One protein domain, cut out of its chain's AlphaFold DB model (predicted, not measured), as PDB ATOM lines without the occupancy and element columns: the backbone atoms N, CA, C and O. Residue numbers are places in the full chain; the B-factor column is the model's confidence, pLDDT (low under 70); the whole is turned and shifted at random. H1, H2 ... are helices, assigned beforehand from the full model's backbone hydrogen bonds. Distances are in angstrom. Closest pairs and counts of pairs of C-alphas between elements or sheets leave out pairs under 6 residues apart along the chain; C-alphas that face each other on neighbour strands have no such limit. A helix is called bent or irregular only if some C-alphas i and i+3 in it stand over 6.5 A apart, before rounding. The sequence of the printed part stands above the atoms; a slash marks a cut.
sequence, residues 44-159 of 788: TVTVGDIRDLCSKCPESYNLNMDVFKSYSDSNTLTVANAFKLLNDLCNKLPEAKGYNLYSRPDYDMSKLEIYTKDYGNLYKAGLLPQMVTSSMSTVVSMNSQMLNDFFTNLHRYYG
ATOM      1  N   THR A  44     196.558 159.323 190.045       83.75
ATOM      2  CA  THR A  44     195.303 158.773 189.503       83.75
ATOM      3  C   THR A  44     195.482 157.329 189.062       83.75
ATOM      4  O   THR A  44     196.295 157.058 188.182       83.75
ATOM      5  N   VAL A  45     194.640 156.447 189.594       89.50
ATOM      6  CA  VAL A  45     194.539 155.033 189.209       89.50
ATOM      7  C   VAL A  45     193.794 154.872 187.888       89.50
ATOM      8  O   VAL A  45     192.786 155.538 187.617       89.50
ATOM      9  N   THR A  46     194.263 153.926 187.086       93.81
ATOM     10  CA  THR A  46     193.654 153.495 185.832       93.81
ATOM     11  C   THR A  46     192.931 152.151 185.976       93.81
ATOM     12  O   THR A  46     193.134 151.397 186.927       93.81
ATOM     13  N   VAL A  47     192.075 151.809 185.012       94.56
ATOM     14  CA  VAL A  47     191.456 150.473 184.934       94.56
ATOM     15  C   VAL A  47     192.513 149.374 184.784       94.56
ATOM     16  O   VAL A  47     192.308 148.276 185.305       94.56
ATOM     17  N   GLY A  48     193.628 149.665 184.103       94.50
ATOM     18  CA  GLY A  48     194.771 148.755 184.008       94.50
ATOM     19  C   GLY A  48     195.325 148.393 185.384       94.50
ATOM     20  O   GLY A  48     195.455 147.212 185.685       94.50
ATOM     21  N   ASP A  49     195.509 149.380 186.263       93.62
ATOM     22  CA  ASP A  49     196.016 149.154 187.626       93.62
ATOM     23  C   ASP A  49     195.064 148.272 188.458       93.62
ATOM     24  O   ASP A  49     195.496 147.365 189.171       93.62
ATOM     25  N   ILE A  50     193.745 148.484 188.328       95.31
ATOM     26  CA  ILE A  50     192.731 147.631 188.975       95.31
ATOM     27  C   ILE A  50     192.820 146.199 188.436       95.31
ATOM     28  O   ILE A  50     192.780 145.244 189.213       95.31
ATOM     29  N   ARG A  51     192.944 146.032 187.112       95.19
ATOM     30  CA  ARG A  51     193.073 144.709 186.487       95.19
ATOM     31  C   ARG A  51     194.336 143.994 186.951       95.19
ATOM     32  O   ARG A  51     194.266 142.798 187.233       95.19
ATOM     33  N   ASP A  52     195.448 144.710 187.057       92.50
ATOM     34  CA  ASP A  52     196.721 144.156 187.502       92.50
ATOM     35  C   ASP A  52     196.620 143.640 188.942       92.50
ATOM     36  O   ASP A  52     197.021 142.507 189.206       92.50
ATOM     37  N   LEU A  53     196.000 144.387 189.862       92.44
ATOM     38  CA  LEU A  53     195.749 143.901 191.226       92.44
ATOM     39  C   LEU A  53     194.762 142.724 191.266       92.44
ATOM     40  O   LEU A  53     195.005 141.745 191.973       92.44
ATOM     41  N   CYS A  54     193.696 142.747 190.461       93.00
ATOM     42  CA  CYS A  54     192.794 141.597 190.332       93.00
ATOM     43  C   CYS A  54     193.521 140.342 189.835       93.00
ATOM     44  O   CYS A  54     193.219 139.247 190.298       93.00
ATOM     45  N   SER A  55     194.483 140.485 188.918       90.19
ATOM     46  CA  SER A  55     195.251 139.355 188.379       90.19
ATOM     47  C   SER A  55     196.157 138.680 189.413       90.19
ATOM     48  O   SER A  55     196.540 137.528 189.228       90.19
ATOM     49  N   LYS A  56     196.469 139.384 190.509       89.44
ATOM     50  CA  LYS A  56     197.245 138.877 191.649       89.44
ATOM     51  C   LYS A  56     196.370 138.231 192.728       89.44
ATOM     52  O   LYS A  56     196.897 137.620 193.651       89.44
ATOM     53  N   CYS A  57     195.044 138.355 192.639       91.38
ATOM     54  CA  CYS A  57     194.140 137.723 193.594       91.38
ATOM     55  C   CYS A  57     194.070 136.201 193.372       91.38
ATOM     56  O   CYS A  57     194.096 135.751 192.223       91.38
ATOM     57  N   PRO A  58     193.897 135.398 194.438       90.31
ATOM     58  CA  PRO A  58     193.670 133.963 194.307       90.31
ATOM     59  C   PRO A  58     192.468 133.636 193.408       90.31
ATOM     60  O   PRO A  58     191.413 134.265 193.518       90.31
ATOM     61  N   GLU A  59     192.576 132.593 192.577       89.94
ATOM     62  CA  GLU A  59     191.472 132.142 191.707       89.94
ATOM     63  C   GLU A  59     190.191 131.826 192.499       89.94
ATOM     64  O   GLU A  59     189.075 132.022 192.012       89.94
ATOM     65  N   SER A  60     190.339 131.396 193.756       89.00
ATOM     66  CA  SER A  60     189.237 131.092 194.669       89.00
ATOM     67  C   SER A  60     188.349 132.297 195.001       89.00
ATOM     68  O   SER A  60     187.214 132.104 195.446       89.00
ATOM     69  N   TYR A  61     188.801 133.527 194.734       92.56
ATOM     70  CA  TYR A  61     187.984 134.736 194.898       92.56
ATOM     71  C   TYR A  61     186.899 134.836 193.818       92.56
ATOM     72  O   TYR A  61     185.958 135.612 193.966       92.56
ATOM     73  N   ASN A  62     186.995 134.045 192.739       92.31
ATOM     74  CA  ASN A  62     186.008 133.980 191.659       92.31
ATOM     75  C   ASN A  62     185.647 135.361 191.070       92.31
ATOM     76  O   ASN A  62     184.482 135.610 190.743       92.31
ATOM     77  N   LEU A  63     186.640 136.251 190.937       94.88
ATOM     78  CA  LEU A  63     186.445 137.603 190.411       94.88
ATOM     79  C   LEU A  63     185.922 137.564 188.968       94.88
ATOM     80  O   LEU A  63     186.427 136.834 188.112       94.88
ATOM     81  N   ASN A  64     184.910 138.378 188.680       95.88
ATOM     82  CA  ASN A  64     184.288 138.464 187.366       95.88
ATOM     83  C   ASN A  64     185.122 139.320 186.400       95.88
ATOM     84  O   ASN A  64     184.771 140.458 186.108       95.88
ATOM     85  N   MET A  65     186.216 138.769 185.872       94.88
ATOM     86  CA  MET A  65     187.142 139.503 184.994       94.88
ATOM     87  C   MET A  65     186.511 139.994 183.674       94.88
ATOM     88  O   MET A  65     187.067 140.873 183.015       94.88
ATOM     89  N   ASP A  66     185.334 139.489 183.289       95.06
ATOM     90  CA  ASP A  66     184.628 139.903 182.069       95.06
ATOM     91  C   ASP A  66     184.161 141.364 182.094       95.06
ATOM     92  O   ASP A  66     183.980 141.963 181.031       95.06
ATOM     93  N   VAL A  67     184.013 141.964 183.277       93.38
ATOM     94  CA  VAL A  67     183.612 143.375 183.423       93.38
ATOM     95  C   VAL A  67     184.590 144.335 182.750       93.38
ATOM     96  O   VAL A  67     184.184 145.392 182.270       93.38
ATOM     97  N   PHE A  68     185.866 143.951 182.634       95.25
ATOM     98  CA  PHE A  68     186.891 144.767 181.990       95.25
ATOM     99  C   PHE A  68     186.695 144.912 180.476       95.25
ATOM    100  O   PHE A  68     187.217 145.862 179.903       95.25
ATOM    101  N   LYS A  69     185.907 144.045 179.818       92.38
ATOM    102  CA  LYS A  69     185.630 144.128 178.366       92.38
ATOM    103  C   LYS A  69     184.983 145.456 177.952       92.38
ATOM    104  O   LYS A  69     185.071 145.842 176.790       92.38
ATOM    105  N   SER A  70     184.344 146.142 178.896       89.00
ATOM    106  CA  SER A  70     183.666 147.425 178.684       89.00
ATOM    107  C   SER A  70     184.564 148.648 178.925       89.00
ATOM    108  O   SER A  70     184.086 149.775 178.804       89.00
ATOM    109  N   TYR A  71     185.842 148.457 179.272       91.06
ATOM    110  CA  TYR A  71     186.753 149.529 179.673       91.06
ATOM    111  C   TYR A  71     188.100 149.449 178.937       91.06
ATOM    112  O   TYR A  71     188.620 148.367 178.684       91.06
ATOM    113  N   SER A  72     188.686 150.609 178.625       92.25
ATOM    114  CA  SER A  72     190.091 150.715 178.202       92.25
ATOM    115  C   SER A  72     190.995 150.809 179.429       92.25
ATOM    116  O   SER A  72     190.613 151.447 180.409       92.25
ATOM    117  N   ASP A  73     192.208 150.260 179.355       91.06
ATOM    118  CA  ASP A  73     193.179 150.276 180.464       91.06
ATOM    119  C   ASP A  73     193.590 151.676 180.860       91.06
ATOM    120  O   ASP A  73     193.749 151.950 182.037       91.06
ATOM    121  N   SER A  74     193.674 152.581 179.888       90.56
ATOM    122  CA  SER A  74     194.011 153.986 180.102       90.56
ATOM    123  C   SER A  74     192.906 154.796 180.787       90.56
ATOM    124  O   SER A  74     193.102 155.983 181.041       90.56
ATOM    125  N   ASN A  75     191.717 154.221 181.008       92.31
ATOM    126  CA  ASN A  75     190.615 154.943 181.635       92.31
ATOM    127  C   ASN A  75     190.956 155.214 183.101       92.31
ATOM    128  O   ASN A  75     191.134 154.275 183.873       92.31
ATOM    129  N   THR A  76     190.973 156.482 183.498       90.81
ATOM    130  CA  THR A  76     190.940 156.864 184.910       90.81
ATOM    131  C   THR A  76     189.498 156.861 185.401       90.81
ATOM    132  O   THR A  76     188.565 157.167 184.651       90.81
ATOM    133  N   LEU A  77     189.296 156.485 186.662       89.25
ATOM    134  CA  LEU A  77     187.968 156.410 187.262       89.25
ATOM    135  C   LEU A  77     187.855 157.362 188.448       89.25
ATOM    136  O   LEU A  77     188.775 157.524 189.250       89.25
ATOM    137  N   THR A  78     186.674 157.957 188.579       88.81
ATOM    138  CA  THR A  78     186.250 158.550 189.846       88.81
ATOM    139  C   THR A  78     186.092 157.443 190.881       88.81
ATOM    140  O   THR A  78     185.863 156.284 190.525       88.81
ATOM    141  N   VAL A  79     186.172 157.789 192.160       87.12
ATOM    142  CA  VAL A  79     186.001 156.846 193.271       87.12
ATOM    143  C   VAL A  79     184.685 156.072 193.126       87.12
ATOM    144  O   VAL A  79     184.682 154.846 193.190       87.12
ATOM    145  N   ALA A  80     183.578 156.757 192.826       86.12
ATOM    146  CA  ALA A  80     182.279 156.115 192.601       86.12
ATOM    147  C   ALA A  80     182.315 155.064 191.474       86.12
ATOM    148  O   ALA A  80     181.864 153.932 191.650       86.12
ATOM    149  N   ASN A  81     182.894 155.409 190.320       88.81
ATOM    150  CA  ASN A  81     182.957 154.492 189.180       88.81
ATOM    151  C   ASN A  81     183.935 153.331 189.417       88.81
ATOM    152  O   ASN A  81     183.669 152.221 188.959       88.81
ATOM    153  N   ALA A  82     185.028 153.564 190.148       92.12
ATOM    154  CA  ALA A  82     185.957 152.516 190.556       92.12
ATOM    155  C   ALA A  82     185.265 151.502 191.477       92.12
ATOM    156  O   ALA A  82     185.299 150.308 191.199       92.12
ATOM    157  N   PHE A  83     184.549 151.953 192.509       91.94
ATOM    158  CA  PHE A  83     183.827 151.050 193.413       91.94
ATOM    159  C   PHE A  83     182.643 150.338 192.757       91.94
ATOM    160  O   PHE A  83     182.327 149.213 193.140       91.94
ATOM    161  N   LYS A  84     182.028 150.929 191.726       91.56
ATOM    162  CA  LYS A  84     181.033 150.232 190.901       91.56
ATOM    163  C   LYS A  84     181.671 149.085 190.112       91.56
ATOM    164  O   LYS A  84     181.169 147.967 190.145       91.56
ATOM    165  N   LEU A  85     182.817 149.337 189.477       94.06
ATOM    166  CA  LEU A  85     183.590 148.296 188.798       94.06
ATOM    167  C   LEU A  85     184.025 147.190 189.776       94.06
ATOM    168  O   LEU A  85     183.827 146.013 189.490       94.06
ATOM    169  N   LEU A  86     184.556 147.553 190.949       95.31
ATOM    170  CA  LEU A  86     184.942 146.608 192.007       95.31
ATOM    171  C   LEU A  86     183.745 145.797 192.530       95.31
ATOM    172  O   LEU A  86     183.884 144.609 192.817       95.31
ATOM    173  N   ASN A  87     182.556 146.396 192.605       95.00
ATOM    174  CA  ASN A  87     181.328 145.692 192.966       95.00
ATOM    175  C   ASN A  87     180.928 144.632 191.935       95.00
ATOM    176  O   ASN A  87     180.527 143.528 192.314       95.00
ATOM    177  N   ASP A  88     181.042 144.959 190.649       94.56
ATOM    178  CA  ASP A  88     180.711 144.043 189.557       94.56
ATOM    179  C   ASP A  88     181.762 142.930 189.413       94.56
ATOM    180  O   ASP A  88     181.411 141.791 189.084       94.56
ATOM    181  N   LEU A  89     183.032 143.237 189.720       95.75
ATOM    182  CA  LEU A  89     184.116 142.260 189.877       95.75
ATOM    183  C   LEU A  89     183.798 141.263 190.995       95.75
ATOM    184  O   LEU A  89     183.936 140.055 190.810       95.75
ATOM    185  N   CYS A  90     183.339 141.761 192.142       95.44
ATOM    186  CA  CYS A  90     183.100 140.982 193.355       95.44
ATOM    187  C   CYS A  90     181.662 140.426 193.445       95.44
ATOM    188  O   CYS A  90     181.072 140.364 194.524       95.44
ATOM    189  N   ASN A  91     181.073 139.996 192.324       93.50
ATOM    190  CA  ASN A  91     179.672 139.549 192.266       93.50
ATOM    191  C   ASN A  91     179.381 138.171 192.892       93.50
ATOM    192  O   ASN A  91     178.227 137.740 192.919       93.50
ATOM    193  N   LYS A  92     180.413 137.485 193.388       91.75
ATOM    194  CA  LYS A  92     180.342 136.166 194.034       91.75
ATOM    195  C   LYS A  92     180.996 136.154 195.421       91.75
ATOM    196  O   LYS A  92     181.486 135.111 195.849       91.75
ATOM    197  N   LEU A  93     181.015 137.296 196.115       92.12
ATOM    198  CA  LEU A  93     181.512 137.359 197.492       92.12
ATOM    199  C   LEU A  93     180.768 136.350 198.385       92.12
ATOM    200  O   LEU A  93     179.541 136.233 198.277       92.12
ATOM    201  N   PRO A  94     181.480 135.625 199.267       91.12
ATOM    202  CA  PRO A  94     180.829 134.789 200.262       91.12
ATOM    203  C   PRO A  94     179.973 135.652 201.193       91.12
ATOM    204  O   PRO A  94     180.224 136.838 201.374       91.12
ATOM    205  N   GLU A  95     178.953 135.057 201.804       91.00
ATOM    206  CA  GLU A  95     178.198 135.737 202.854       91.00
ATOM    207  C   GLU A  95     179.116 136.017 204.052       91.00
ATOM    208  O   GLU A  95     179.802 135.107 204.527       91.00
ATOM    209  N   ALA A  96     179.134 137.261 204.546       91.81
ATOM    210  CA  ALA A  96     179.975 137.591 205.693       91.81
ATOM    211  C   ALA A  96     179.445 136.936 206.972       91.81
ATOM    212  O   ALA A  96     178.247 136.976 207.255       91.81
ATOM    213  N   LYS A  97     180.372 136.387 207.753       93.50
ATOM    214  CA  LYS A  97     180.142 135.700 209.024       93.50
ATOM    215  C   LYS A  97     181.100 136.243 210.075       93.50
ATOM    216  O   LYS A  97     182.114 136.846 209.721       93.50
ATOM    217  N   GLY A  98     180.769 136.011 211.342       94.75
ATOM    218  CA  GLY A  98     181.613 136.356 212.479       94.75
ATOM    219  C   GLY A  98     182.158 137.780 212.415       94.75
ATOM    220  O   GLY A  98     181.397 138.714 212.171       94.75
ATOM    221  N   TYR A  99     183.468 137.956 212.586       94.38
ATOM    222  CA  TYR A  99     184.095 139.283 212.600       94.38
ATOM    223  C   TYR A  99     183.717 140.148 211.383       94.38
ATOM    224  O   TYR A  99     183.297 141.286 211.566       94.38
ATOM    225  N   ASN A 100     183.731 139.589 210.166       93.62
ATOM    226  CA  ASN A 100     183.365 140.314 208.938       93.62
ATOM    227  C   ASN A 100     181.889 140.761 208.890       93.62
ATOM    228  O   ASN A 100     181.519 141.611 208.080       93.62
ATOM    229  N   LEU A 101     181.006 140.150 209.686       92.56
ATOM    230  CA  LEU A 101     179.613 140.582 209.826       92.56
ATOM    231  C   LEU A 101     179.497 141.788 210.771       92.56
ATOM    232  O   LEU A 101     178.754 142.716 210.465       92.56
ATOM    233  N   TYR A 102     180.234 141.779 211.882       90.75
ATOM    234  CA  TYR A 102     180.135 142.789 212.944       90.75
ATOM    235  C   TYR A 102     181.020 144.020 212.725       90.75
ATOM    236  O   TYR A 102     180.776 145.081 213.298       90.75
ATOM    237  N   SER A 103     182.038 143.902 211.879       89.00
ATOM    238  CA  SER A 103     182.962 144.987 211.545       89.00
ATOM    239  C   SER A 103     182.470 145.898 210.412       89.00
ATOM    240  O   SER A 103     183.184 146.810 209.984       89.00
ATOM    241  N   ARG A 104     181.265 145.651 209.883       87.94
ATOM    242  CA  ARG A 104     180.732 146.395 208.737       87.94
ATOM    243  C   ARG A 104     180.487 147.867 209.101       87.94
ATOM    244  O   ARG A 104     180.107 148.159 210.234       87.94
ATOM    245  N   PRO A 105     180.664 148.801 208.152       85.81
ATOM    246  CA  PRO A 105     180.243 150.186 208.331       85.81
ATOM    247  C   PRO A 105     178.751 150.303 208.638       85.81
ATOM    248  O   PRO A 105     177.937 149.625 208.010       85.81
ATOM    249  N   ASP A 106     178.400 151.211 209.553       81.69
ATOM    250  CA  ASP A 106     177.025 151.683 209.657       81.69
ATOM    251  C   ASP A 106     176.752 152.605 208.465       81.69
ATOM    252  O   ASP A 106     177.401 153.643 208.273       81.69
ATOM    253  N   TYR A 107     175.863 152.157 207.589       82.44
ATOM    254  CA  TYR A 107     175.552 152.839 206.346       82.44
ATOM    255  C   TYR A 107     174.263 153.638 206.508       82.44
ATOM    256  O   TYR A 107     173.266 153.125 207.004       82.44
ATOM    257  N   ASP A 108     174.243 154.864 205.980       80.88
ATOM    258  CA  ASP A 108     173.038 155.699 205.952       80.88
ATOM    259  C   ASP A 108     171.878 154.988 205.231       80.88
ATOM    260  O   ASP A 108     171.822 154.923 203.998       80.88
ATOM    261  N   MET A 109     170.932 154.474 206.015       83.38
ATOM    262  CA  MET A 109     169.803 153.692 205.519       83.38
ATOM    263  C   MET A 109     168.862 154.500 204.620       83.38
ATOM    264  O   MET A 109     168.137 153.906 203.818       83.38
ATOM    265  N   SER A 110     168.902 155.838 204.661       83.81
ATOM    266  CA  SER A 110     168.146 156.671 203.715       83.81
ATOM    267  C   SER A 110     168.634 156.516 202.267       83.81
ATOM    268  O   SER A 110     167.885 156.785 201.326       83.81
ATOM    269  N   LYS A 111     169.862 156.017 202.070       79.88
ATOM    270  CA  LYS A 111     170.491 155.773 200.762       79.88
ATOM    271  C   LYS A 111     170.476 154.301 200.339       79.88
ATOM    272  O   LYS A 111     171.149 153.939 199.373       79.88
ATOM    273  N   LEU A 112     169.695 153.452 201.014       80.75
ATOM    274  CA  LEU A 112     169.661 152.003 200.779       80.75
ATOM    275  C   LEU A 112     169.445 151.623 199.304       80.75
ATOM    276  O   LEU A 112     170.081 150.691 198.812       80.75
ATOM    277  N   GLU A 113     168.585 152.342 198.577       83.62
ATOM    278  CA  GLU A 113     168.331 152.072 197.153       83.62
ATOM    279  C   GLU A 113     169.597 152.249 196.300       83.62
ATOM    280  O   GLU A 113     169.890 151.416 195.446       83.62
ATOM    281  N   ILE A 114     170.394 153.288 196.569       79.38
ATOM    282  CA  ILE A 114     171.649 153.549 195.850       79.38
ATOM    283  C   ILE A 114     172.639 152.412 196.111       79.38
ATOM    284  O   ILE A 114     173.214 151.861 195.171       79.38
ATOM    285  N   TYR A 115     172.808 152.019 197.377       80.38
ATOM    286  CA  TYR A 115     173.734 150.946 197.742       80.38
ATOM    287  C   TYR A 115     173.330 149.617 197.130       80.38
ATOM    288  O   TYR A 115     174.157 148.938 196.536       80.38
ATOM    289  N   THR A 116     172.057 149.253 197.234       81.12
ATOM    290  CA  THR A 116     171.564 147.965 196.733       81.12
ATOM    291  C   THR A 116     171.545 147.887 195.209       81.12
ATOM    292  O   THR A 116     171.692 146.789 194.671       81.12
ATOM    293  N   LYS A 117     171.417 149.022 194.511       84.38
ATOM    294  CA  LYS A 117     171.404 149.091 193.046       84.38
ATOM    295  C   LYS A 117     172.796 149.103 192.416       84.38
ATOM    296  O   LYS A 117     173.020 148.350 191.474       84.38
ATOM    297  N   ASP A 118     173.699 149.959 192.895       84.50
ATOM    298  CA  ASP A 118     174.999 150.193 192.243       84.50
ATOM    299  C   ASP A 118     176.180 149.511 192.958       84.50
ATOM    300  O   ASP A 118     177.208 149.269 192.328       84.50
ATOM    301  N   TYR A 119     176.042 149.168 194.246       90.62
ATOM    302  CA  TYR A 119     177.145 148.685 195.095       90.62
ATOM    303  C   TYR A 119     176.762 147.483 195.974       90.62
ATOM    304  O   TYR A 119     177.363 147.246 197.026       90.62
ATOM    305  N   GLY A 120     175.728 146.733 195.577       89.88
ATOM    306  CA  GLY A 120     175.023 145.814 196.472       89.88
ATOM    307  C   GLY A 120     175.879 144.681 197.043       89.88
ATOM    308  O   GLY A 120     175.611 144.235 198.158       89.88
ATOM    309  N   ASN A 121     176.907 144.227 196.320       93.06
ATOM    310  CA  ASN A 121     177.803 143.161 196.774       93.06
ATOM    311  C   ASN A 121     178.774 143.687 197.836       93.06
ATOM    312  O   ASN A 121     178.887 143.100 198.910       93.06
ATOM    313  N   LEU A 122     179.415 144.832 197.573       93.25
ATOM    314  CA  LEU A 122     180.364 145.441 198.513       93.25
ATOM    315  C   LEU A 122     179.669 145.980 199.765       93.25
ATOM    316  O   LEU A 122     180.187 145.805 200.865       93.25
ATOM    317  N   TYR A 123     178.480 146.571 199.611       89.44
ATOM    318  CA  TYR A 123     177.639 147.024 200.724       89.44
ATOM    319  C   TYR A 123     177.326 145.874 201.689       89.44
ATOM    320  O   TYR A 123     177.581 145.974 202.886       89.44
ATOM    321  N   LYS A 124     176.838 144.739 201.168       88.56
ATOM    322  CA  LYS A 124     176.531 143.558 201.993       88.56
ATOM    323  C   LYS A 124     177.772 142.959 202.650       88.56
ATOM    324  O   LYS A 124     177.646 142.359 203.707       88.56
ATOM    325  N   ALA A 125     178.943 143.092 202.036       91.00
ATOM    326  CA  ALA A 125     180.198 142.600 202.589       91.00
ATOM    327  C   ALA A 125     180.859 143.573 203.582       91.00
ATOM    328  O   ALA A 125     181.791 143.171 204.269       91.00
ATOM    329  N   GLY A 126     180.401 144.827 203.671       89.25
ATOM    330  CA  GLY A 126     181.068 145.873 204.452       89.25
ATOM    331  C   GLY A 126     182.378 146.376 203.839       89.25
ATOM    332  O   GLY A 126     183.173 146.996 204.533       89.25
ATOM    333  N   LEU A 127     182.605 146.107 202.550       91.94
ATOM    334  CA  LEU A 127     183.801 146.519 201.800       91.94
ATOM    335  C   LEU A 127     183.598 147.840 201.043       91.94
ATOM    336  O   LEU A 127     184.505 148.303 200.354       91.94
ATOM    337  N   LEU A 128     182.397 148.425 201.118       89.31
ATOM    338  CA  LEU A 128     182.106 149.731 200.532       89.31
ATOM    339  C   LEU A 128     182.498 150.842 201.527       89.31
ATOM    340  O   LEU A 128     181.918 150.891 202.613       89.31
ATOM    341  N   PRO A 129     183.419 151.749 201.173       82.31
ATOM    342  CA  PRO A 129     183.796 152.866 202.030       82.31
ATOM    343  C   PRO A 129     182.684 153.921 202.156       82.31
ATOM    344  O   PRO A 129     181.971 154.207 201.188       82.31
ATOM    345  N   GLN A 130     182.555 154.554 203.325       73.00
ATOM    346  CA  GLN A 130     181.563 155.604 203.590       73.00
ATOM    347  C   GLN A 130     181.748 156.804 202.655       73.00
ATOM    348  O   GLN A 130     180.762 157.357 202.166       73.00
ATOM    349  N   MET A 131     182.982 157.188 202.320       70.81
ATOM    350  CA  MET A 131     183.235 158.329 201.424       70.81
ATOM    351  C   MET A 131     182.619 158.154 200.028       70.81
ATOM    352  O   MET A 131     182.158 159.139 199.445       70.81
ATOM    353  N   VAL A 132     182.520 156.915 199.521       66.94
ATOM    354  CA  VAL A 132     181.902 156.589 198.219       66.94
ATOM    355  C   VAL A 132     180.421 156.978 198.200       66.94
ATOM    356  O   VAL A 132     179.858 157.308 197.157       66.94
ATOM    357  N   THR A 133     179.799 157.009 199.374       64.06
ATOM    358  CA  THR A 133     178.374 157.286 199.580       64.06
ATOM    359  C   THR A 133     178.038 158.775 199.728       64.06
ATOM    360  O   THR A 133     176.863 159.164 199.761       64.06
ATOM    361  N   SER A 134     179.061 159.629 199.818       59.47
ATOM    362  CA  SER A 134     178.928 161.086 199.845       59.47
ATOM    363  C   SER A 134     178.983 161.656 198.423       59.47
ATOM    364  O   SER A 134     179.648 161.106 197.551       59.47
ATOM    365  N   SER A 135     178.322 162.788 198.161       55.62
ATOM    366  CA  SER A 135     178.307 163.430 196.833       55.62
ATOM    367  C   SER A 135     179.688 163.875 196.322       55.62
ATOM    368  O   SER A 135     179.796 164.293 195.173       55.62
ATOM    369  N   MET A 136     180.739 163.800 197.147       54.31
ATOM    370  CA  MET A 136     182.118 164.074 196.735       54.31
ATOM    371  C   MET A 136     182.747 162.922 195.927       54.31
ATOM    372  O   MET A 136     183.659 163.161 195.139       54.31
ATOM    373  N   SER A 137     182.237 161.690 196.027       62.47
ATOM    374  CA  SER A 137     182.837 160.504 195.388       62.47
ATOM    375  C   SER A 137     182.761 160.470 193.858       62.47
ATOM    376  O   SER A 137     183.547 159.778 193.210       62.47
ATOM    377  N   THR A 138     181.826 161.210 193.258       67.75
ATOM    378  CA  THR A 138     181.658 161.279 191.797       67.75
ATOM    379  C   THR A 138     182.589 162.291 191.137       67.75
ATOM    380  O   THR A 138     182.691 162.296 189.913       67.75
ATOM    381  N   VAL A 139     183.273 163.126 191.926       71.56
ATOM    382  CA  VAL A 139     184.189 164.176 191.445       71.56
ATOM    383  C   VAL A 139     185.641 163.884 191.841       71.56
ATOM    384  O   VAL A 139     186.564 164.335 191.169       71.56
ATOM    385  N   VAL A 140     185.856 163.100 192.901       81.38
ATOM    386  CA  VAL A 140     187.188 162.674 193.351       81.38
ATOM    387  C   VAL A 140     187.672 161.490 192.513       81.38
ATOM    388  O   VAL A 140     186.946 160.511 192.335       81.38
ATOM    389  N   SER A 141     188.899 161.571 191.999       86.75
ATOM    390  CA  SER A 141     189.561 160.459 191.310       86.75
ATOM    391  C   SER A 141     190.037 159.386 192.288       86.75
ATOM    392  O   SER A 141     190.513 159.709 193.374       86.75
ATOM    393  N   MET A 142     189.949 158.117 191.884       89.19
ATOM    394  CA  MET A 142     190.545 157.008 192.630       89.19
ATOM    395  C   MET A 142     192.074 157.144 192.641       89.19
ATOM    396  O   MET A 142     192.673 157.377 191.588       89.19
ATOM    397  N   ASN A 143     192.695 156.988 193.811       90.19
ATOM    398  CA  ASN A 143     194.153 156.981 193.974       90.19
ATOM    399  C   ASN A 143     194.663 155.604 194.423       90.19
ATOM    400  O   ASN A 143     193.868 154.723 194.774       90.19
ATOM    401  N   SER A 144     195.985 155.417 194.403       89.81
ATOM    402  CA  SER A 144     196.600 154.112 194.659       89.81
ATOM    403  C   SER A 144     196.392 153.643 196.099       89.81
ATOM    404  O   SER A 144     196.167 152.457 196.321       89.81
ATOM    405  N   GLN A 145     196.400 154.559 197.074       87.56
ATOM    406  CA  GLN A 145     196.172 154.224 198.483       87.56
ATOM    407  C   GLN A 145     194.777 153.622 198.688       87.56
ATOM    408  O   GLN A 145     194.660 152.505 199.177       87.56
ATOM    409  N   MET A 146     193.732 154.300 198.204       89.12
ATOM    410  CA  MET A 146     192.347 153.824 198.306       89.12
ATOM    411  C   MET A 146     192.156 152.458 197.637       89.12
ATOM    412  O   MET A 146     191.366 151.636 198.104       89.12
ATOM    413  N   LEU A 147     192.860 152.213 196.526       91.75
ATOM    414  CA  LEU A 147     192.785 150.940 195.814       91.75
ATOM    415  C   LEU A 147     193.474 149.824 196.602       91.75
ATOM    416  O   LEU A 147     192.898 148.750 196.775       91.75
ATOM    417  N   ASN A 148     194.671 150.090 197.117       91.06
ATOM    418  CA  ASN A 148     195.416 149.145 197.944       91.06
ATOM    419  C   ASN A 148     194.673 148.828 199.249       91.06
ATOM    420  O   ASN A 148     194.638 147.668 199.660       91.06
ATOM    421  N   ASP A 149     194.015 149.812 199.862       91.12
ATOM    422  CA  ASP A 149     193.187 149.612 201.055       91.12
ATOM    423  C   ASP A 149     191.984 148.715 200.761       91.12
ATOM    424  O   ASP A 149     191.647 147.840 201.567       91.12
ATOM    425  N   PHE A 150     191.351 148.873 199.593       93.56
ATOM    426  CA  PHE A 150     190.288 147.968 199.161       93.56
ATOM    427  C   PHE A 150     190.795 146.527 199.045       93.56
ATOM    428  O   PHE A 150     190.192 145.631 199.633       93.56
ATOM    429  N   PHE A 151     191.906 146.292 198.338       94.50
ATOM    430  CA  PHE A 151     192.439 144.935 198.174       94.50
ATOM    431  C   PHE A 151     192.948 144.343 199.489       94.50
ATOM    432  O   PHE A 151     192.700 143.172 199.749       94.50
ATOM    433  N   THR A 152     193.550 145.143 200.370       93.56
ATOM    434  CA  THR A 152     193.943 144.702 201.720       93.56
ATOM    435  C   THR A 152     192.730 144.198 202.504       93.56
ATOM    436  O   THR A 152     192.745 143.092 203.048       93.56
ATOM    437  N   ASN A 153     191.635 144.964 202.507       93.81
ATOM    438  CA  ASN A 153     190.392 144.551 203.158       93.81
ATOM    439  C   ASN A 153     189.731 143.355 202.450       93.81
ATOM    440  O   ASN A 153     189.170 142.491 203.119       93.81
ATOM    441  N   LEU A 154     189.819 143.260 201.119       95.31
ATOM    442  CA  LEU A 154     189.316 142.120 200.347       95.31
ATOM    443  C   LEU A 154     190.072 140.832 200.697       95.31
ATOM    444  O   LEU A 154     189.448 139.792 200.914       95.31
ATOM    445  N   HIS A 155     191.403 140.898 200.791       95.25
ATOM    446  CA  HIS A 155     192.234 139.759 201.165       95.25
ATOM    447  C   HIS A 155     191.890 139.248 202.561       95.25
ATOM    448  O   HIS A 155     191.651 138.050 202.738       95.25
ATOM    449  N   ARG A 156     191.755 140.170 203.519       94.44
ATOM    450  CA  ARG A 156     191.293 139.890 204.882       94.44
ATOM    451  C   ARG A 156     189.898 139.277 204.917       94.44
ATOM    452  O   ARG A 156     189.670 138.302 205.625       94.44
ATOM    453  N   TYR A 157     188.973 139.828 204.132       94.81
ATOM    454  CA  TYR A 157     187.590 139.362 204.063       94.81
ATOM    455  C   TYR A 157     187.502 137.894 203.639       94.81
ATOM    456  O   TYR A 157     186.761 137.111 204.238       94.81
ATOM    457  N   TYR A 158     188.281 137.503 202.627       94.62
ATOM    458  CA  TYR A 158     188.360 136.107 202.209       94.62
ATOM    459  C   TYR A 158     189.120 135.243 203.222       94.62
ATOM    460  O   TYR A 158     188.625 134.167 203.577       94.62
ATOM    461  N   GLY A 159     190.302 135.685 203.665       94.25
ATOM    462  CA  GLY A 159     191.168 134.937 204.584       94.25
ATOM    463  C   GLY A 159     191.531 133.547 204.049       94.25
ATOM    464  O   GLY A 159     191.348 132.551 204.740       94.25
TER     465      GLY A 159
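AT A GLANCE: This is residues 44 to 159 of the 788 residues of the protein "Endopeptidase O" of Eubacterium sp. CAG:274 (UniProt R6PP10). A rounded cluster of helices gathers round H3, which lies nearest the middle; H1 and H8 run side by side, the same way, along one side of it, and H2 packs on it near its last residues. H6 crosses H3 on another side with H5 next to it, the short H7 meets H3 near Ala 80, and the short H4 lies farthest from the middle, its centre 17.3 A from the mean of the C-alphas. The printed part has 116 residues with eight named helices, H1 to H8 in order, and no named strand: the class is all helix. It is compact, with a radius of gyration of the C-alphas of 13.5 A and spans of 36 by 34 by 23 A.

HOW THE PARTS SIT: H1, residues 47 to 55, and H2, residues 65 to 70, are close but not clearly touching; they run opposite ways at a shallow tilt of 14 degrees, and their closest C-alphas, of Arg 51 and Phe 68, are 7.6 A apart. H3, residues 79 to 89, is the hub. It touches H2 at a steep tilt of 50 degrees, opposite ways, closest at the C-alphas of Met 65 and Leu 89, 6.4 A apart. H4, residues 99 to 102, is apart from H3. H5, residues 109 to 118, is irregular, with C-alphas 110 and 113 8.0 A apart; it is close to H3 but not clearly touching, with the C-alphas of Lys 84 and Asp 118 closest at 6.2 A. H6, residues 120 to 125, touches H3 about perpendicular, at 84 degrees, with the C-alphas of Asn 87 and Leu 122 closest at 5.6 A. H7, residues 130 to 133, only just touches H3, with 3 pairs of C-alphas within 8 A, the closest Ala 80 and Val 132 at 5.7 A. H8, residues 144 to 158, is near H3; it is close to H1 but not clearly touching, the same way at a shallow tilt of 28 degrees, with the C-alphas of Ile 50 and Leu 147 closest at 7.6 A. Every O i to N i+4 pair is within hydrogen-bond range in H1, H3, H6 and H8; H5 has 4 of 6, H2 has 0 of 2 but 3 of 3 O i to N i+3 pairs, and H4 and H7 are too short for an i+4 pair.

IN THESE COORDINATES: H1 begins at C-alpha 47, (191.456, 150.473, 184.934), and is 12.2 A long. H3 measures 15.1 A and H5 14.7 A. H8, the longest, is 21.2 A and ends at C-alpha 158, (188.360, 136.107, 202.209).

THE WHOLE: The two C-alphas farthest apart, of Ser 74 and Gly 98, are 38.9 A apart. The printed part has no cut and no long link. Residues 132 to 138 have pLDDT under 70; the mean of the printed part is 88.2.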